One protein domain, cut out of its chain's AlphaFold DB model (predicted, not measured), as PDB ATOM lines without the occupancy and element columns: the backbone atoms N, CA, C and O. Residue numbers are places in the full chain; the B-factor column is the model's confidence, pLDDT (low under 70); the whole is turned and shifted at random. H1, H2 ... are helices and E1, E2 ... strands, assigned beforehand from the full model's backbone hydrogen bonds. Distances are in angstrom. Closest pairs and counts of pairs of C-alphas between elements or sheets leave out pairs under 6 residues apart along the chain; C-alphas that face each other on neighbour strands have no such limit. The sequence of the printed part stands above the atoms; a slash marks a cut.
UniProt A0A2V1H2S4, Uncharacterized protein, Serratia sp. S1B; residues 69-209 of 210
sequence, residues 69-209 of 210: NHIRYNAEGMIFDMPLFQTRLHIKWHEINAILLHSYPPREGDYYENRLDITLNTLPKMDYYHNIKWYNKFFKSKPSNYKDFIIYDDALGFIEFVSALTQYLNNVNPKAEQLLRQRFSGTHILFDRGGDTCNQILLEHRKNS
ATOM      1  N   ASN A  69     -34.580  50.318  -4.153       89.06
ATOM      2  CA  ASN A  69     -34.918  49.366  -5.200       89.06
ATOM      3  C   ASN A  69     -33.910  48.214  -5.175       89.06
ATOM      4  O   ASN A  69     -32.733  48.426  -4.881       89.06
ATOM      5  N   HIS A  70     -34.364  46.994  -5.447       92.38
ATOM      6  CA  HIS A  70     -33.495  45.820  -5.503       92.38
ATOM      7  C   HIS A  70     -33.626  45.146  -6.858       92.38
ATOM      8  O   HIS A  70     -34.727  44.985  -7.384       92.38
ATOM      9  N   ILE A  71     -32.495  44.685  -7.376       93.44
ATOM     10  CA  ILE A  71     -32.423  43.899  -8.596       93.44
ATOM     11  C   ILE A  71     -32.004  42.490  -8.205       93.44
ATOM     12  O   ILE A  71     -31.011  42.278  -7.511       93.44
ATOM     13  N   ARG A  72     -32.779  41.508  -8.649       93.00
ATOM     14  CA  ARG A  72     -32.428  40.090  -8.554       93.00
ATOM     15  C   ARG A  72     -32.497  39.503  -9.945       93.00
ATOM     16  O   ARG A  72     -33.312  39.935 -10.749       93.00
ATOM     17  N   TYR A  73     -31.679  38.507 -10.224       92.31
ATOM     18  CA  TYR A  73     -31.656  37.884 -11.537       92.31
ATOM     19  C   TYR A  73     -31.365  36.392 -11.429       92.31
ATOM     20  O   TYR A  73     -30.788  35.920 -10.449       92.31
ATOM     21  N   ASN A  74     -31.820  35.644 -12.427       92.25
ATOM     22  CA  ASN A  74     -31.605  34.213 -12.572       92.25
ATOM     23  C   ASN A  74     -31.533  33.847 -14.067       92.25
ATOM     24  O   ASN A  74     -31.528  34.718 -14.934       92.25
ATOM     25  N   ALA A  75     -31.503  32.551 -14.379       89.12
ATOM     26  CA  ALA A  75     -31.451  32.075 -15.760       89.12
ATOM     27  C   ALA A  75     -32.675  32.454 -16.615       89.12
ATOM     28  O   ALA A  75     -32.567  32.533 -17.835       89.12
ATOM     29  N   GLU A  76     -33.834  32.700 -16.003       89.94
ATOM     30  CA  GLU A  76     -35.073  33.011 -16.723       89.94
ATOM     31  C   GLU A  76     -35.224  34.512 -17.004       89.94
ATOM     32  O   GLU A  76     -35.794  34.904 -18.028       89.94
ATOM     33  N   GLY A  77     -34.719  35.360 -16.106       90.94
ATOM     34  CA  GLY A  77     -34.868  36.801 -16.205       90.94
ATOM     35  C   GLY A  77     -34.371  37.572 -14.988       90.94
ATOM     36  O   GLY A  77     -33.610  37.077 -14.157       90.94
ATOM     37  N   MET A  78     -34.861  38.800 -14.872       93.38
ATOM     38  CA  MET A  78     -34.648  39.694 -13.744       93.38
ATOM     39  C   MET A  78     -35.961  40.024 -13.032       93.38
ATOM     40  O   MET A  78     -37.054  40.021 -13.607       93.38
ATOM     41  N   ILE A  79     -35.826  40.342 -11.753       93.56
ATOM     42  CA  ILE A  79     -36.872  40.853 -10.885       93.56
ATOM     43  C   ILE A  79     -36.406  42.209 -10.368       93.56
ATOM     44  O   ILE A  79     -35.366  42.297  -9.714       93.56
ATOM     45  N   PHE A  80     -37.188  43.248 -10.645       91.94
ATOM     46  CA  PHE A  80     -36.956  44.588 -10.123       91.94
ATOM     47  C   PHE A  80     -37.994  44.903  -9.048       91.94
ATOM     48  O   PHE A  80     -39.177  45.112  -9.332       91.94
ATOM     49  N   ASP A  81     -37.551  44.875  -7.795       90.62
ATOM     50  CA  ASP A  81     -38.349  45.239  -6.632       90.62
ATOM     51  C   ASP A  81     -38.295  46.762  -6.449       90.62
ATOM     52  O   ASP A  81     -37.215  47.335  -6.288       90.62
ATOM     53  N   MET A  82     -39.462  47.403  -6.399       86.94
ATOM     54  CA  MET A  82     -39.631  48.829  -6.110       86.94
ATOM     55  C   MET A  82     -40.469  49.007  -4.835       86.94
ATOM     56  O   MET A  82     -41.685  49.244  -4.910       86.94
ATOM     57  N   PRO A  83     -39.865  48.886  -3.635       84.06
ATOM     58  CA  PRO A  83     -40.605  48.883  -2.374       84.06
ATOM     59  C   PRO A  83     -41.381  50.178  -2.114       84.06
ATOM     60  O   PRO A  83     -42.479  50.129  -1.558       84.06
ATOM     61  N   LEU A  84     -40.851  51.329  -2.551       80.12
ATOM     62  CA  LEU A  84     -41.522  52.629  -2.425       80.12
ATOM     63  C   LEU A  84     -42.890  52.630  -3.128       80.12
ATOM     64  O   LEU A  84     -43.887  53.073  -2.555       80.12
ATOM     65  N   PHE A  85     -42.934  52.056  -4.330       77.88
ATOM     66  CA  PHE A  85     -44.141  51.899  -5.143       77.88
ATOM     67  C   PHE A  85     -44.913  50.615  -4.827       77.88
ATOM     68  O   PHE A  85     -45.920  50.333  -5.472       77.88
ATOM     69  N   GLN A  86     -44.457  49.818  -3.852       81.25
ATOM     70  CA  GLN A  86     -45.046  48.523  -3.501       81.25
ATOM     71  C   GLN A  86     -45.303  47.650  -4.737       81.25
ATOM     72  O   GLN A  86     -46.348  47.001  -4.850       81.25
ATOM     73  N   THR A  87     -44.335  47.634  -5.652       83.38
ATOM     74  CA  THR A  87     -44.447  46.984  -6.958       83.38
ATOM     75  C   THR A  87     -43.214  46.138  -7.239       83.38
ATOM     76  O   THR A  87     -42.105  46.497  -6.848       83.38
ATOM     77  N   ARG A  88     -43.411  45.017  -7.930       89.06
ATOM     78  CA  ARG A  88     -42.361  44.146  -8.444       89.06
ATOM     79  C   ARG A  88     -42.562  43.937  -9.939       89.06
ATOM     80  O   ARG A  88     -43.665  43.596 -10.363       89.06
ATOM     81  N   LEU A  89     -41.500  44.112 -10.718       89.81
ATOM     82  CA  LEU A  89     -41.470  43.783 -12.142       89.81
ATOM     83  C   LEU A  89     -40.742  42.463 -12.353       89.81
ATOM     84  O   LEU A  89     -39.648  42.270 -11.830       89.81
ATOM     85  N   HIS A  90     -41.336  41.586 -13.150       91.19
ATOM     86  CA  HIS A  90     -40.734  40.358 -13.646       91.19
ATOM     87  C   HIS A  90     -40.490  40.513 -15.142       91.19
ATOM     88  O   HIS A  90     -41.431  40.769 -15.897       91.19
ATOM     89  N   ILE A  91     -39.231  40.370 -15.544       91.38
ATOM     90  CA  ILE A  91     -38.776  40.648 -16.904       91.38
ATOM     91  C   ILE A  91     -37.908  39.489 -17.352       91.38
ATOM     92  O   ILE A  91     -36.879  39.212 -16.738       91.38
ATOM     93  N   LYS A  92     -38.296  38.806 -18.423       92.19
ATOM     94  CA  LYS A  92     -37.471  37.736 -18.991       92.19
ATOM     95  C   LYS A  92     -36.387  38.322 -19.883       92.19
ATOM     96  O   LYS A  92     -36.586  39.343 -20.535       92.19
ATOM     97  N   TRP A  93     -35.252  37.638 -20.001       91.06
ATOM     98  CA  TRP A  93     -34.140  38.126 -20.830       91.06
ATOM     99  C   TRP A  93     -34.541  38.357 -22.294       91.06
ATOM    100  O   TRP A  93     -34.169  39.357 -22.910       91.06
ATOM    101  N   HIS A  94     -35.385  37.479 -22.842       88.75
ATOM    102  CA  HIS A  94     -35.906  37.615 -24.202       88.75
ATOM    103  C   HIS A  94     -36.950  38.738 -24.366       88.75
ATOM    104  O   HIS A  94     -37.388  39.001 -25.482       88.75
ATOM    105  N   GLU A  95     -37.353  39.424 -23.299       90.25
ATOM    106  CA  GLU A  95     -38.270  40.572 -23.362       90.25
ATOM    107  C   GLU A  95     -37.502  41.901 -23.464       90.25
ATOM    108  O   GLU A  95     -38.029  42.892 -23.967       90.25
ATOM    109  N   ILE A  96     -36.224  41.913 -23.070       90.62
ATOM    110  CA  ILE A  96     -35.356  43.093 -23.149       90.62
ATOM    111  C   ILE A  96     -35.012  43.390 -24.605       90.62
ATOM    112  O   ILE A  96     -34.425  42.559 -25.292       90.62
ATOM    113  N   ASN A  97     -35.358  44.583 -25.071       89.38
ATOM    114  CA  ASN A  97     -35.059  45.051 -26.416       89.38
ATOM    115  C   ASN A  97     -33.768  45.876 -26.463       89.38
ATOM    116  O   ASN A  97     -32.939  45.660 -27.343       89.38
ATOM    117  N   ALA A  98     -33.583  46.783 -25.501       88.50
ATOM    118  CA  ALA A  98     -32.414  47.653 -25.423       88.50
ATOM    119  C   ALA A  98     -32.042  47.999 -23.974       88.50
ATOM    120  O   ALA A  98     -32.906  48.044 -23.098       88.50
ATOM    121  N   ILE A  99     -30.748  48.243 -23.745       89.88
ATOM    122  CA  ILE A  99     -30.199  48.764 -22.488       89.88
ATOM    123  C   ILE A  99     -29.205  49.879 -22.817       89.88
ATOM    124  O   ILE A  99     -28.191  49.647 -23.488       89.88
ATOM    125  N   LEU A 100     -29.476  51.073 -22.300       88.94
ATOM    126  CA  LEU A 100     -28.615  52.247 -22.397       88.94
ATOM    127  C   LEU A 100     -28.028  52.564 -21.025       88.94
ATOM    128  O   LEU A 100     -28.756  52.649 -20.044       88.94
ATOM    129  N   LEU A 101     -26.717  52.765 -20.960       88.62
ATOM    130  CA  LEU A 101     -26.034  53.290 -19.787       88.62
ATOM    131  C   LEU A 101     -25.835  54.786 -19.959       88.62
ATOM    132  O   LEU A 101     -25.192  55.220 -20.910       88.62
ATOM    133  N   HIS A 102     -26.320  55.562 -19.006       86.62
ATOM    134  CA  HIS A 102     -26.061  56.987 -18.911       86.62
ATOM    135  C   HIS A 102     -25.134  57.239 -17.730       86.62
ATOM    136  O   HIS A 102     -25.473  56.888 -16.601       86.62
ATOM    137  N   SER A 103     -23.990  57.865 -17.995       86.38
ATOM    138  CA  SER A 103     -23.033  58.301 -16.980       86.38
ATOM    139  C   SER A 103     -22.798  59.800 -17.127       86.38
ATOM    140  O   SER A 103     -22.075  60.248 -18.027       86.38
ATOM    141  N   TYR A 104     -23.448  60.584 -16.268       79.25
ATOM    142  CA  TYR A 104     -23.447  62.046 -16.312       79.25
ATOM    143  C   TYR A 104     -23.156  62.630 -14.931       79.25
ATOM    144  O   TYR A 104     -23.483  62.001 -13.926       79.25
ATOM    145  N   PRO A 105     -22.563  63.836 -14.856       77.31
ATOM    146  CA  PRO A 105     -22.463  64.534 -13.587       77.31
ATOM    147  C   PRO A 105     -23.867  64.731 -13.005       77.31
ATOM    148  O   PRO A 105     -24.774  65.121 -13.754       77.31
ATOM    149  N   PRO A 106     -24.058  64.466 -11.701       73.44
ATOM    150  CA  PRO A 106     -25.333  64.719 -11.055       73.44
ATOM    151  C   PRO A 106     -25.709  66.186 -11.267       73.44
ATOM    152  O   PRO A 106     -24.901  67.091 -11.036       73.44
ATOM    153  N   ARG A 107     -26.925  66.425 -11.763       69.56
ATOM    154  CA  ARG A 107     -27.487  67.778 -11.840       69.56
ATOM    155  C   ARG A 107     -27.772  68.281 -10.426       69.56
ATOM    156  O   ARG A 107     -27.865  67.487  -9.494       69.56
ATOM    157  N   GLU A 108     -27.926  69.591 -10.251       60.03
ATOM    158  CA  GLU A 108     -28.318  70.148  -8.951       60.03
ATOM    159  C   GLU A 108     -29.601  69.471  -8.440       60.03
ATOM    160  O   GLU A 108     -30.662  69.584  -9.051       60.03
ATOM    161  N   GLY A 109     -29.483  68.735  -7.331       60.22
ATOM    162  CA  GLY A 109     -30.582  67.980  -6.719       60.22
ATOM    163  C   GLY A 109     -30.644  66.486  -7.067       60.22
ATOM    164  O   GLY A 109     -31.358  65.762  -6.375       60.22
ATOM    165  N   ASP A 110     -29.879  66.010  -8.053       64.81
ATOM    166  CA  ASP A 110     -29.700  64.579  -8.329       64.81
ATOM    167  C   ASP A 110     -28.499  64.019  -7.558       64.81
ATOM    168  O   ASP A 110     -27.486  64.688  -7.360       64.81
ATOM    169  N   TYR A 111     -28.605  62.760  -7.127       67.62
ATOM    170  CA  TYR A 111     -27.542  62.058  -6.391       67.62
ATOM    171  C   TYR A 111     -26.949  60.872  -7.162       67.62
ATOM    172  O   TYR A 111     -26.068  60.194  -6.638       67.62
ATOM    173  N   TYR A 112     -27.437  60.613  -8.375       73.38
ATOM    174  CA  TYR A 112     -27.101  59.430  -9.164       73.38
ATOM    175  C   TYR A 112     -26.058  59.779 -10.221       73.38
ATOM    176  O   TYR A 112     -26.260  60.712 -10.999       73.38
ATOM    177  N   GLU A 113     -24.949  59.040 -10.246       78.69
ATOM    178  CA  GLU A 113     -23.887  59.234 -11.241       78.69
ATOM    179  C   GLU A 113     -24.147  58.370 -12.484       78.69
ATOM    180  O   GLU A 113     -23.814  58.771 -13.603       78.69
ATOM    181  N   ASN A 114     -24.788  57.208 -12.302       85.69
ATOM    182  CA  ASN A 114     -25.153  56.303 -13.385       85.69
ATOM    183  C   ASN A 114     -26.631  55.893 -13.343       85.69
ATOM    184  O   ASN A 114     -27.217  55.673 -12.281       85.69
ATOM    185  N   ARG A 115     -27.223  55.718 -14.527       88.69
ATOM    186  CA  ARG A 115     -28.541  55.092 -14.691       88.69
ATOM    187  C   ARG A 115     -28.582  54.192 -15.923       88.69
ATOM    188  O   ARG A 115     -27.884  54.443 -16.906       88.69
ATOM    189  N   LEU A 116     -29.407  53.157 -15.857       88.69
ATOM    190  CA  LEU A 116     -29.731  52.273 -16.966       88.69
ATOM    191  C   LEU A 116     -31.147  52.563 -17.437       88.69
ATOM    192  O   LEU A 116     -32.090  52.410 -16.658       88.69
ATOM    193  N   ASP A 117     -31.289  52.898 -18.709       89.69
ATOM    194  CA  ASP A 117     -32.587  53.034 -19.355       89.69
ATOM    195  C   ASP A 117     -32.832  51.717 -20.115       89.69
ATOM    196  O   ASP A 117     -32.064  51.341 -21.008       89.69
ATOM    197  N   ILE A 118     -33.844  50.957 -19.686       90.19
ATOM    198  CA  ILE A 118     -34.154  49.621 -20.207       90.19
ATOM    199  C   ILE A 118     -35.478  49.671 -20.957       90.19
ATOM    200  O   ILE A 118     -36.508  50.026 -20.386       90.19
ATOM    201  N   THR A 119     -35.438  49.228 -22.211       89.25
ATOM    202  CA  THR A 119     -36.603  49.126 -23.092       89.25
ATOM    203  C   THR A 119     -36.950  47.668 -23.336       89.25
ATOM    204  O   THR A 119     -36.090  46.846 -23.661       89.25
ATOM    205  N   LEU A 120     -38.234  47.351 -23.234       89.31
ATOM    206  CA  LEU A 120     -38.821  46.031 -23.405       89.31
ATOM    207  C   LEU A 120     -39.664  45.977 -24.679       89.31
ATOM    208  O   LEU A 120     -40.358  46.924 -25.050       89.31
ATOM    209  N   ASN A 121     -39.660  44.827 -25.347       87.31
ATOM    210  CA  ASN A 121     -40.524  44.589 -26.507       87.31
ATOM    211  C   ASN A 121     -41.990  44.323 -26.099       87.31
ATOM    212  O   ASN A 121     -42.926  44.610 -26.854       87.31
ATOM    213  N   THR A 122     -42.189  43.813 -24.885       85.94
ATOM    214  CA  THR A 122     -43.456  43.350 -24.320       85.94
ATOM    215  C   THR A 122     -43.669  43.960 -22.939       85.94
ATOM    216  O   THR A 122     -42.745  44.496 -22.330       85.94
ATOM    217  N   LEU A 123     -44.916  43.953 -22.464       85.62
ATOM    218  CA  LEU A 123     -45.228  44.488 -21.143       85.62
ATOM    219  C   LEU A 123     -44.710  43.537 -20.058       85.62
ATOM    220  O   LEU A 123     -45.027  42.346 -20.118       85.62
ATOM    221  N   PRO A 124     -43.974  44.046 -19.055       85.12
ATOM    222  CA  PRO A 124     -43.448  43.212 -17.991       85.12
ATOM    223  C   PRO A 124     -44.585  42.709 -17.106       85.12
ATOM    224  O   PRO A 124     -45.578  43.409 -16.868       85.12
ATOM    225  N   LYS A 125     -44.430  41.501 -16.560       86.75
ATOM    226  CA  LYS A 125     -45.378  40.999 -15.566       86.75
ATOM    227  C   LYS A 125     -45.170  41.772 -14.265       86.75
ATOM    228  O   LYS A 125     -44.060  41.830 -13.741       86.75
ATOM    229  N   MET A 126     -46.247  42.342 -13.738       85.25
ATOM    230  CA  MET A 126     -46.206  43.164 -12.537       85.25
ATOM    231  C   MET A 126     -46.990  42.528 -11.394       85.25
ATOM    232  O   MET A 126     -48.173  42.227 -11.546       85.25
ATOM    233  N   ASP A 127     -46.341  42.429 -10.237       85.12
ATOM    234  CA  ASP A 127     -46.948  41.969  -8.992       85.12
ATOM    235  C   ASP A 127     -46.945  43.107  -7.956       85.12
ATOM    236  O   ASP A 127     -45.974  43.854  -7.814       85.12
ATOM    237  N   TYR A 128     -48.041  43.242  -7.203       81.81
ATOM    238  CA  TYR A 128     -48.158  44.211  -6.109       81.81
ATOM    239  C   TYR A 128     -47.944  43.531  -4.760       81.81
ATOM    240  O   TYR A 128     -48.395  42.404  -4.537       81.81
ATOM    241  N   TYR A 129     -47.307  44.229  -3.821       76.25
ATOM    242  CA  TYR A 129     -47.149  43.696  -2.468       76.25
ATOM    243  C   TYR A 129     -48.515  43.578  -1.776       76.25
ATOM    244  O   TYR A 129     -49.373  44.451  -1.896       76.25
ATOM    245  N   HIS A 130     -48.694  42.501  -1.008       62.91
ATOM    246  CA  HIS A 130     -49.983  42.049  -0.466       62.91
ATOM    247  C   HIS A 130     -50.720  43.082   0.409       62.91
ATOM    248  O   HIS A 130     -51.938  43.027   0.544       62.91
ATOM    249  N   ASN A 131     -49.994  44.041   0.993       65.31
ATOM    250  CA  ASN A 131     -50.541  45.047   1.900       65.31
ATOM    251  C   ASN A 131     -50.264  46.463   1.366       65.31
ATOM    252  O   ASN A 131     -49.373  47.181   1.840       65.31
ATOM    253  N   ILE A 132     -50.992  46.836   0.309       64.12
ATOM    254  CA  ILE A 132     -50.911  48.178  -0.275       64.12
ATOM    255  C   ILE A 132     -51.419  49.178   0.764       64.12
ATOM    256  O   ILE A 132     -52.567  49.100   1.205       64.12
ATOM    257  N   LYS A 133     -50.576  50.134   1.159       68.31
ATOM    258  CA  LYS A 133     -50.985  51.160   2.125       68.31
ATOM    259  C   LYS A 133     -52.070  52.042   1.502       68.31
ATOM    260  O   LYS A 133     -52.023  52.348   0.315       68.31
ATOM    261  N   TRP A 134     -53.039  52.481   2.305       69.81
ATOM    262  CA  TRP A 134     -54.226  53.203   1.824       69.81
ATOM    263  C   TRP A 134     -53.899  54.452   0.984       69.81
ATOM    264  O   TRP A 134     -54.608  54.731   0.023       69.81
ATOM    265  N   TYR A 135     -52.801  55.159   1.275       63.41
ATOM    266  CA  TYR A 135     -52.368  56.329   0.501       63.41
ATOM    267  C   TYR A 135     -51.842  55.963  -0.899       63.41
ATOM    268  O   TYR A 135     -52.047  56.715  -1.847       63.41
ATOM    269  N   ASN A 136     -51.267  54.770  -1.076       61.72
ATOM    270  CA  ASN A 136     -50.856  54.254  -2.387       61.72
ATOM    271  C   ASN A 136     -52.054  53.817  -3.245       61.72
ATOM    272  O   ASN A 136     -51.903  53.577  -4.440       61.72
ATOM    273  N   LYS A 137     -53.266  53.762  -2.675       64.06
ATOM    274  CA  LYS A 137     -54.501  53.514  -3.433       64.06
ATOM    275  C   LYS A 137     -54.838  54.675  -4.380       64.06
ATOM    276  O   LYS A 137     -55.450  54.421  -5.412       64.06
ATOM    277  N   PHE A 138     -54.420  55.903  -4.052       59.28
ATOM    278  CA  PHE A 138     -54.609  57.099  -4.887       59.28
ATOM    279  C   PHE A 138     -53.529  57.241  -5.966       59.28
ATOM    280  O   PHE A 138     -53.825  57.678  -7.070       59.28
ATOM    281  N   PHE A 139     -52.316  56.758  -5.686       56.12
ATOM    282  CA  PHE A 139     -51.234  56.618  -6.668       56.12
ATOM    283  C   PHE A 139     -51.351  55.342  -7.513       56.12
ATOM    284  O   PHE A 139     -50.412  54.970  -8.209       56.12
ATOM    285  N   LYS A 140     -52.530  54.699  -7.538       53.28
ATOM    286  CA  LYS A 140     -52.907  53.734  -8.582       53.28
ATOM    287  C   LYS A 140     -53.114  54.431  -9.933       53.28
ATOM    288  O   LYS A 140     -54.028  54.079 -10.680       53.28
ATOM    289  N   SER A 141     -52.274  55.404 -10.282       49.09
ATOM    290  CA  SER A 141     -51.938  55.610 -11.680       49.09
ATOM    291  C   SER A 141     -51.463  54.250 -12.162       49.09
ATOM    292  O   SER A 141     -50.397  53.782 -11.758       49.09
ATOM    293  N   LYS A 142     -52.334  53.553 -12.906       47.22
ATOM    294  CA  LYS A 142     -51.974  52.305 -13.568       47.22
ATOM    295  C   LYS A 142     -50.610  52.563 -14.202       47.22
ATOM    296  O   LYS A 142     -50.512  53.563 -14.913       47.22
ATOM    297  N   PRO A 143     -49.594  51.747 -13.908       51.56
ATOM    298  CA  PRO A 143     -48.292  51.875 -14.530       51.56
ATOM    299  C   PRO A 143     -48.538  51.837 -16.032       51.56
ATOM    300  O   PRO A 143     -48.935  50.806 -16.577       51.56
ATOM    301  N   SER A 144     -48.503  53.005 -16.665       47.47
ATOM    302  CA  SER A 144     -48.956  53.167 -18.032       47.47
ATOM    303  C   SER A 144     -47.892  52.528 -18.896       47.47
ATOM    304  O   SER A 144     -46.853  53.136 -19.112       47.47
ATOM    305  N   ASN A 145     -48.127  51.290 -19.326       55.41
ATOM    306  CA  ASN A 145     -47.326  50.604 -20.329       55.41
ATOM    307  C   ASN A 145     -45.807  50.804 -20.162       55.41
ATOM    308  O   ASN A 145     -45.174  51.338 -21.068       55.41
ATOM    309  N   TYR A 146     -45.218  50.406 -19.027       64.62
ATOM    310  CA  TYR A 146     -43.761  50.473 -18.843       64.62
ATOM    311  C   TYR A 146     -43.067  49.414 -19.702       64.62
ATOM    312  O   TYR A 146     -42.591  48.396 -19.208       64.62
ATOM    313  N   LYS A 147     -43.056  49.639 -21.016       80.69
ATOM    314  CA  LYS A 147     -42.034  49.065 -21.882       80.69
ATOM    315  C   LYS A 147     -40.680  49.670 -21.543       80.69
ATOM    316  O   LYS A 147     -39.688  48.972 -21.636       80.69
ATOM    317  N   ASP A 148     -40.665  50.910 -21.066       83.94
ATOM    318  CA  ASP A 148     -39.453  51.615 -20.678       83.94
ATOM    319  C   ASP A 148     -39.434  51.859 -19.172       83.94
ATOM    320  O   ASP A 148     -40.437  52.269 -18.579       83.94
ATOM    321  N   PHE A 149     -38.293  51.597 -18.545       85.88
ATOM    322  CA  PHE A 149     -38.068  51.893 -17.135       85.88
ATOM    323  C   PHE A 149     -36.592  52.181 -16.864       85.88
ATOM    324  O   PHE A 149     -35.705  51.784 -17.619       85.88
ATOM    325  N   ILE A 150     -36.348  52.893 -15.766       87.44
ATOM    326  CA  ILE A 150     -35.027  53.394 -15.389       87.44
ATOM    327  C   ILE A 150     -34.580  52.699 -14.106       87.44
ATOM    328  O   ILE A 150     -35.347  52.590 -13.146       87.44
ATOM    329  N   ILE A 151     -33.325  52.258 -14.082       89.38
ATOM    330  CA  ILE A 151     -32.647  51.754 -12.889       89.38
ATOM    331  C   ILE A 151     -31.490  52.693 -12.553       89.38
ATOM    332  O   ILE A 151     -30.603  52.902 -13.375       89.38
ATOM    333  N   TYR A 152     -31.468  53.221 -11.334       89.50
ATOM    334  CA  TYR A 152     -30.376  54.054 -10.828       89.50
ATOM    335  C   TYR A 152     -29.311  53.216 -10.105       89.50
ATOM    336  O   TYR A 152     -29.586  52.109  -9.633       89.50
ATOM    337  N   ASP A 153     -28.099  53.760 -10.004       88.06
ATOM    338  CA  ASP A 153     -26.941  53.126  -9.361       88.06
ATOM    339  C   ASP A 153     -27.066  52.908  -7.841       88.06
ATOM    340  O   ASP A 153     -26.299  52.139  -7.259       88.06
ATOM    341  N   ASP A 154     -28.058  53.515  -7.187       87.19
ATOM    342  CA  ASP A 154     -28.364  53.297  -5.772       87.19
ATOM    343  C   ASP A 154     -29.141  52.000  -5.488       87.19
ATOM    344  O   ASP A 154     -29.277  51.604  -4.319       87.19
ATOM    345  N   ALA A 155     -29.638  51.335  -6.535       88.81
ATOM    346  CA  ALA A 155     -30.342  50.071  -6.425       88.81
ATOM    347  C   ALA A 155     -29.407  48.966  -5.910       88.81
ATOM    348  O   ALA A 155     -28.278  48.793  -6.374       88.81
ATOM    349  N   LEU A 156     -29.887  48.167  -4.955       89.94
ATOM    350  CA  LEU A 156     -29.124  47.016  -4.480       89.94
ATOM    351  C   LEU A 156     -29.026  45.972  -5.595       89.94
ATOM    352  O   LEU A 156     -30.043  45.575  -6.167       89.94
ATOM    353  N   GLY A 157     -27.803  45.525  -5.881       88.69
ATOM    354  CA  GLY A 157     -27.517  44.600  -6.976       88.69
ATOM    355  C   GLY A 157     -27.220  45.275  -8.318       88.69
ATOM    356  O   GLY A 157     -27.138  44.569  -9.317       88.69
ATOM    357  N   PHE A 158     -27.101  46.611  -8.385       90.06
ATOM    358  CA  PHE A 158     -26.865  47.331  -9.645       90.06
ATOM    359  C   PHE A 158     -25.576  46.901 -10.352       90.06
ATOM    360  O   PHE A 158     -25.601  46.559 -11.533       90.06
ATOM    361  N   ILE A 159     -24.452  46.890  -9.631       87.50
ATOM    362  CA  ILE A 159     -23.144  46.555 -10.205       87.50
ATOM    363  C   ILE A 159     -23.138  45.091 -10.647       87.50
ATOM    364  O   ILE A 159     -22.767  44.780 -11.778       87.50
ATOM    365  N   GLU A 160     -23.618  44.203  -9.779       90.12
ATOM    366  CA  GLU A 160     -23.718  42.773 -10.044       90.12
ATOM    367  C   GLU A 160     -24.636  42.482 -11.232       90.12
ATOM    368  O   GLU A 160     -24.367  41.568 -12.007       90.12
ATOM    369  N   PHE A 161     -25.713  43.256 -11.391       90.44
ATOM    370  CA  PHE A 161     -26.617  43.147 -12.525       90.44
ATOM    371  C   PHE A 161     -25.927  43.531 -13.833       90.44
ATOM    372  O   PHE A 161     -26.019  42.769 -14.792       90.44
ATOM    373  N   VAL A 162     -25.196  44.653 -13.880       87.81
ATOM    374  CA  VAL A 162     -24.483  45.066 -15.102       87.81
ATOM    375  C   VAL A 162     -23.432  44.037 -15.511       87.81
ATOM    376  O   VAL A 162     -23.357  43.692 -16.689       87.81
ATOM    377  N   SER A 163     -22.677  43.491 -14.554       86.06
ATOM    378  CA  SER A 163     -21.754  42.378 -14.810       86.06
ATOM    379  C   SER A 163     -22.485  41.157 -15.381       86.06
ATOM    380  O   SER A 163     -22.063  40.580 -16.388       86.06
ATOM    381  N   ALA A 164     -23.630  40.800 -14.794       86.50
ATOM    382  CA  ALA A 164     -24.431  39.653 -15.208       86.50
ATOM    383  C   ALA A 164     -25.092  39.811 -16.588       86.50
ATOM    384  O   ALA A 164     -25.400  38.801 -17.219       86.50
ATOM    385  N   LEU A 165     -25.280  41.032 -17.109       88.31
ATOM    386  CA  LEU A 165     -25.844  41.229 -18.452       88.31
ATOM    387  C   LEU A 165     -25.059  40.453 -19.514       88.31
ATOM    388  O   LEU A 165     -25.665  39.831 -20.381       88.31
ATOM    389  N   THR A 166     -23.727  40.430 -19.408       84.00
ATOM    390  CA  THR A 166     -22.853  39.702 -20.345       84.00
ATOM    391  C   THR A 166     -23.075  38.187 -20.332       84.00
ATOM    392  O   THR A 166     -22.798  37.521 -21.327       84.00
ATOM    393  N   GLN A 167     -23.597  37.643 -19.229       86.12
ATOM    394  CA  GLN A 167     -23.901  36.223 -19.080       86.12
ATOM    395  C   GLN A 167     -25.249  35.846 -19.710       86.12
ATOM    396  O   GLN A 167     -25.396  34.734 -20.215       86.12
ATOM    397  N   TYR A 168     -26.239  36.742 -19.659       86.50
ATOM    398  CA  TYR A 168     -27.627  36.422 -20.016       86.50
ATOM    399  C   TYR A 168     -28.104  37.037 -21.335       86.50
ATOM    400  O   TYR A 168     -29.099  36.579 -21.901       86.50
ATOM    401  N   LEU A 169     -27.415  38.059 -21.844       85.44
ATOM    402  CA  LEU A 169     -27.727  38.706 -23.112       85.44
ATOM    403  C   LEU A 169     -26.565  38.523 -24.093       85.44
ATOM    404  O   LEU A 169     -25.408  38.809 -23.795       85.44
ATOM    405  N   ASN A 170     -26.892  38.081 -25.305       77.25
ATOM    406  CA  ASN A 170     -25.925  38.004 -26.397       77.25
ATOM    407  C   ASN A 170     -25.595  39.422 -26.889       77.25
ATOM    408  O   ASN A 170     -26.481  40.268 -26.940       77.25
ATOM    409  N   ASN A 171     -24.357  39.682 -27.314       76.88
ATOM    410  CA  ASN A 171     -23.934  40.975 -27.884       76.88
ATOM    411  C   ASN A 171     -24.008  42.175 -26.922       76.88
ATOM    412  O   ASN A 171     -24.178  43.313 -27.359       76.88
ATOM    413  N   VAL A 172     -23.850  41.941 -25.618       80.62
ATOM    414  CA  VAL A 172     -23.605  43.043 -24.679       80.62
ATOM    415  C   VAL A 172     -22.248  43.668 -24.979       80.62
ATOM    416  O   VAL A 172     -21.279  42.968 -25.279       80.62
ATOM    417  N   ASN A 173     -22.170  44.993 -24.886       78.62
ATOM    418  CA  ASN A 173     -20.928  45.726 -25.059       78.62
ATOM    419  C   ASN A 173     -19.850  45.167 -24.105       78.62
ATOM    420  O   ASN A 173     -20.010  45.270 -22.886       78.62
ATOM    421  N   PRO A 174     -18.728  44.624 -24.615       76.06
ATOM    422  CA  PRO A 174     -17.709  43.985 -23.778       76.06
ATOM    423  C   PRO A 174     -17.006  44.972 -22.835       76.06
ATOM    424  O   PRO A 174     -16.318  44.559 -21.907       76.06
ATOM    425  N   LYS A 175     -17.175  46.284 -23.054       79.69
ATOM    426  CA  LYS A 175     -16.650  47.344 -22.189       79.69
ATOM    427  C   LYS A 175     -17.658  47.831 -21.144       79.69
ATOM    428  O   LYS A 175     -17.343  48.786 -20.446       79.69
ATOM    429  N   ALA A 176     -18.833  47.209 -21.002       77.12
ATOM    430  CA  ALA A 176     -19.885  47.646 -20.076       77.12
ATOM    431  C   ALA A 176     -19.365  47.921 -18.651       77.12
ATOM    432  O   ALA A 176     -19.594  48.997 -18.103       77.12
ATOM    433  N   GLU A 177     -18.582  47.000 -18.081       77.62
ATOM    434  CA  GLU A 177     -17.996  47.180 -16.745       77.62
ATOM    435  C   GLU A 177     -16.946  48.295 -16.685       77.62
ATOM    436  O   GLU A 177     -16.812  48.981 -15.672       77.62
ATOM    437  N   GLN A 178     -16.179  48.487 -17.761       81.19
ATOM    438  CA  GLN A 178     -15.196  49.567 -17.836       81.19
ATOM    439  C   GLN A 178     -15.895  50.926 -17.903       81.19
ATOM    440  O   GLN A 178     -15.451  51.859 -17.241       81.19
ATOM    441  N   LEU A 179     -17.005  51.018 -18.640       80.50
ATOM    442  CA  LEU A 179     -17.816  52.230 -18.756       80.50
ATOM    443  C   LEU A 179     -18.452  52.630 -17.419       80.50
ATOM    444  O   LEU A 179     -18.532  53.816 -17.133       80.50
ATOM    445  N   LEU A 180     -18.818  51.667 -16.564       76.00
ATOM    446  CA  LEU A 180     -19.263  51.960 -15.194       76.00
ATOM    447  C   LEU A 180     -18.165  52.570 -14.316       76.00
ATOM    448  O   LEU A 180     -18.449  53.345 -13.407       76.00
ATOM    449  N   ARG A 181     -16.908  52.170 -14.538       78.00
ATOM    450  CA  ARG A 181     -15.754  52.651 -13.762       78.00
ATOM    451  C   ARG A 181     -15.226  53.986 -14.275       78.00
ATOM    452  O   ARG A 181     -14.505  54.671 -13.549       78.00
ATOM    453  N   GLN A 182     -15.533  54.337 -15.520       75.25
ATOM    454  CA  GLN A 182     -15.167  55.622 -16.088       75.25
ATOM    455  C   GLN A 182     -16.098  56.693 -15.541       75.25
ATOM    456  O   GLN A 182     -17.315  56.636 -15.689       75.25
ATOM    457  N   ARG A 183     -15.510  57.691 -14.884       65.50
ATOM    458  CA  ARG A 183     -16.285  58.796 -14.342       65.50
ATOM    459  C   ARG A 183     -16.735  59.700 -15.487       65.50
ATOM    460  O   ARG A 183     -15.893  60.360 -16.087       65.50
ATOM    461  N   PHE A 184     -18.044  59.730 -15.736       69.69
ATOM    462  CA  PHE A 184     -18.718  60.560 -16.739       69.69
ATOM    463  C   PHE A 184     -18.264  60.269 -18.169       69.69
ATOM    464  O   PHE A 184     -17.253  60.774 -18.650       69.69
ATOM    465  N   SER A 185     -19.032  59.445 -18.876       68.50
ATOM    466  CA  SER A 185     -18.711  59.050 -20.257       68.50
ATOM    467  C   SER A 185     -19.861  59.269 -21.248       68.50
ATOM    468  O   SER A 185     -19.719  59.010 -22.442       68.50
ATOM    469  N   GLY A 186     -20.961  59.880 -20.797       80.94
ATOM    470  CA  GLY A 186     -22.126  60.159 -21.631       80.94
ATOM    471  C   GLY A 186     -23.068  58.960 -21.710       80.94
ATOM    472  O   GLY A 186     -23.178  58.189 -20.757       80.94
ATOM    473  N   THR A 187     -23.779  58.821 -22.830       83.12
ATOM    474  CA  THR A 187     -24.674  57.678 -23.069       83.12
ATOM    475  C   THR A 187     -23.972  56.607 -23.889       83.12
ATOM    476  O   THR A 187     -23.453  56.892 -24.969       83.12
ATOM    477  N   HIS A 188     -24.040  55.364 -23.427       84.62
ATOM    478  CA  HIS A 188     -23.511  54.196 -24.111       84.62
ATOM    479  C   HIS A 188     -24.586  53.142 -24.316       84.62
ATOM    480  O   HIS A 188     -25.357  52.825 -23.415       84.62
ATOM    481  N   ILE A 189     -24.581  52.537 -25.497       83.31
ATOM    482  CA  ILE A 189     -25.394  51.359 -25.772       83.31
ATOM    483  C   ILE A 189     -24.706  50.162 -25.118       83.31
ATOM    484  O   ILE A 189     -23.574  49.817 -25.474       83.31
ATOM    485  N   LEU A 190     -25.379  49.552 -24.141       84.44
ATOM    486  CA  LEU A 190     -24.935  48.292 -23.549       84.44
ATOM    487  C   LEU A 190     -25.488  47.103 -24.323       84.44
ATOM    488  O   LEU A 190     -24.774  46.122 -24.499       84.44
ATOM    489  N   PHE A 191     -26.731  47.193 -24.790       86.44
ATOM    490  CA  PHE A 191     -27.392  46.137 -25.543       86.44
ATOM    491  C   PHE A 191     -28.451  46.733 -26.475       86.44
ATOM    492  O   PHE A 191     -29.188  47.632 -26.078       86.44
ATOM    493  N   ASP A 192     -28.546  46.208 -27.695       86.19
ATOM    494  CA  ASP A 192     -29.643  46.463 -28.630       86.19
ATOM    495  C   ASP A 192     -29.900  45.186 -29.432       86.19
ATOM    496  O   ASP A 192     -29.007  44.680 -30.116       86.19
ATOM    497  N   ARG A 193     -31.114  44.642 -29.337       80.50
ATOM    498  CA  ARG A 193     -31.494  43.431 -30.068       80.50
ATOM    499  C   ARG A 193     -31.717  43.687 -31.560       80.50
ATOM    500  O   ARG A 193     -31.525  42.770 -32.353       80.50
ATOM    501  N   GLY A 194     -32.167  44.885 -31.929       73.12
ATOM    502  CA  GLY A 194     -32.622  45.219 -33.283       73.12
ATOM    503  C   GLY A 194     -31.752  46.235 -34.021       73.12
ATOM    504  O   GLY A 194     -32.031  46.516 -35.178       73.12
ATOM    505  N   GLY A 195     -30.737  46.812 -33.373       66.12
ATOM    506  CA  GLY A 195     -29.815  47.810 -33.943       66.12
ATOM    507  C   GLY A 195     -30.406  49.217 -34.136       66.12
ATOM    508  O   GLY A 195     -29.662  50.199 -34.138       66.12
ATOM    509  N   ASP A 196     -31.730  49.329 -34.258       65.94
ATOM    510  CA  ASP A 196     -32.423  50.597 -34.515       65.94
ATOM    511  C   ASP A 196     -33.069  51.210 -33.264       65.94
ATOM    512  O   ASP A 196     -33.307  52.421 -33.221       65.94
ATOM    513  N   THR A 197     -33.326  50.410 -32.225       66.50
ATOM    514  CA  THR A 197     -34.062  50.860 -31.031       66.50
ATOM    515  C   THR A 197     -33.257  51.898 -30.257       66.50
ATOM    516  O   THR A 197     -33.761  52.974 -29.937       66.50
ATOM    517  N   CYS A 198     -31.979  51.615 -29.996       65.69
ATOM    518  CA  CYS A 198     -31.119  52.539 -29.265       65.69
ATOM    519  C   CYS A 198     -30.895  53.838 -30.038       65.69
ATOM    520  O   CYS A 198     -30.850  54.908 -29.435       65.69
ATOM    521  N   ASN A 199     -30.798  53.771 -31.369       63.88
ATOM    522  CA  ASN A 199     -30.637  54.956 -32.210       63.88
ATOM    523  C   ASN A 199     -31.870  55.865 -32.159       63.88
ATOM    524  O   ASN A 199     -31.723  57.084 -32.065       63.88
ATOM    525  N   GLN A 200     -33.077  55.296 -32.156       63.28
ATOM    526  CA  GLN A 200     -34.311  56.067 -31.990       63.28
ATOM    527  C   GLN A 200     -34.394  56.721 -30.606       63.28
ATOM    528  O   GLN A 200     -34.648  57.922 -30.523       63.28
ATOM    529  N   ILE A 201     -34.082  55.979 -29.539       67.00
ATOM    530  CA  ILE A 201     -34.093  56.511 -28.167       67.00
ATOM    531  C   ILE A 201     -33.054  57.630 -28.003       67.00
ATOM    532  O   ILE A 201     -33.349  58.683 -27.439       67.00
ATOM    533  N   LEU A 202     -31.847  57.458 -28.549       65.81
ATOM    534  CA  LEU A 202     -30.802  58.486 -28.541       65.81
ATOM    535  C   LEU A 202     -31.223  59.751 -29.306       65.81
ATOM    536  O   LEU A 202     -30.915  60.865 -28.871       65.81
ATOM    537  N   LEU A 203     -31.928  59.600 -30.432       62.12
ATOM    538  CA  LEU A 203     -32.460  60.719 -31.214       62.12
ATOM    539  C   LEU A 203     -33.565  61.474 -30.465       62.12
ATOM    540  O   LEU A 203     -33.569  62.706 -30.482       62.12
ATOM    541  N   GLU A 204     -34.476  60.773 -29.789       63.97
ATOM    542  CA  GLU A 204     -35.497  61.399 -28.940       63.97
ATOM    543  C   GLU A 204     -34.878  62.121 -27.744       63.97
ATOM    544  O   GLU A 204     -35.215  63.277 -27.472       63.97
ATOM    545  N   HIS A 205     -33.898  61.501 -27.082       62.16
ATOM    546  CA  HIS A 205     -33.185  62.138 -25.981       62.16
ATOM    547  C   HIS A 205     -32.483  63.423 -26.416       62.16
ATOM    548  O   HIS A 205     -32.539  64.415 -25.689       62.16
ATOM    549  N   ARG A 206     -31.868  63.434 -27.609       58.97
ATOM    550  CA  ARG A 206     -31.203  64.617 -28.173       58.97
ATOM    551  C   ARG A 206     -32.196  65.724 -28.551       58.97
ATOM    552  O   ARG A 206     -31.860  66.891 -28.418       58.97
ATOM    553  N   LYS A 207     -33.415  65.386 -28.987       56.16
ATOM    554  CA  LYS A 207     -34.472  66.379 -29.269       56.16
ATOM    555  C   LYS A 207     -35.013  67.045 -28.003       56.16
ATOM    556  O   LYS A 207     -35.329  68.223 -28.043       56.16
ATOM    557  N   ASN A 208     -35.082  66.308 -26.895       51.34
ATOM    558  CA  ASN A 208     -35.632  66.799 -25.627       51.34
ATOM    559  C   ASN A 208     -34.590  67.478 -24.716       51.34
ATOM    560  O   ASN A 208     -34.903  67.812 -23.576       51.34
ATOM    561  N   SER A 209     -33.343  67.628 -25.174       49.56
ATOM    562  CA  SER A 209     -32.247  68.240 -24.408       49.56
ATOM    563  C   SER A 209     -31.775  69.598 -24.957       49.56
ATOM    564  O   SER A 209     -30.718  70.071 -24.539       49.56
TER     565      SER A 209
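What this domain is: This is residues 69 to 209 of the 210 residues of an uncharacterized protein of Serratia sp. S1B (UniProt A0A2V1H2S4). Two small antiparallel sheets, E1 E2 E3 E6 and E7 E5 E4 E8, splay from the tight turn between E3 and E4 like a loose V, and helix H2 bridges them, over edge strand E1 of the first and slantwise over the second. H3 lies beside H2 on the same face of the second sheet, H4 covers its other face with its free end sticking out at residues 203 to 209, and tiny H1 lies in a loop far beyond the first sheet. The printed part has 141 residues with four named helices and eight named strands, in the order E1 E2 E3 E4 E5 E6 H1 E7 H2 H3 E8 H4, mixed in class. It is compact, with a radius of gyration of the C-alphas of 15.4 A, and spans 43 by 38 by 28 A.

How they stand to each other: Start with E1, residues 70 to 73, E2, 77 to 82, and E3, 87 to 92: they form a meander, each strand the antiparallel neighbour of the one before, with N 72 and O 79 at 2.9 A and N 80 and O 89 at 2.9 A. E6, 125 to 128, is the other neighbour of E3, with N 88 and O 127 at 2.8 A. Next find the hairpin of E4, 96 to 103, and E5, 114 to 120, where N 100 and O 117 are 2.9 A apart. E7, 148 to 152, pairs with E5, N 116 to O 151 at 2.8 A, and E8, 186 to 192, with E4, N 101 to O 188 at 2.8 A. H1, 134 to 137, is on neither sheet. H2, 158 to 168, runs along E1 at 18 degrees on the local plane, the closest C-alphas being those of Ile 71 and Phe 158, 6.6 A. H3, 176 to 181, touches H2 at a shallow tilt of 19 degrees, opposite ways, a helical hairpin; the closest C-alphas, of Ser 163 and Glu 177, are 6.4 A apart. H4, 197 to 207, is on the opposite face of the second sheet, at a height of 10.2 A; the closest C-alphas of E4 and H4 are those of Ala 98 and Cys 198, 6.3 A. In H3 and H4 every O i to N i+4 pair is within hydrogen-bond range, in H2 5 of 7; H1 is too short for one.

Where its parts are: Find C-alpha 70 at (-33.495, 45.820, -5.503), where E1 begins. E2 covers 16.4 A, E3 16.7 A, E4 20.5 A, E5 19.8 A, E8 17.1 A, H2 15.1 A and H4 15.6 A, which ends at C-alpha 207, (-34.472, 66.379, -29.269).

The domain as a whole: Look at Trp 134 and Pro 174 for the two C-alphas farthest apart, 45.5 A. The printed part has no cut, and no link is long. Confidence is under 70 at residues 107 to 111, 130 to 146, 183 to 185 and 195 to 209.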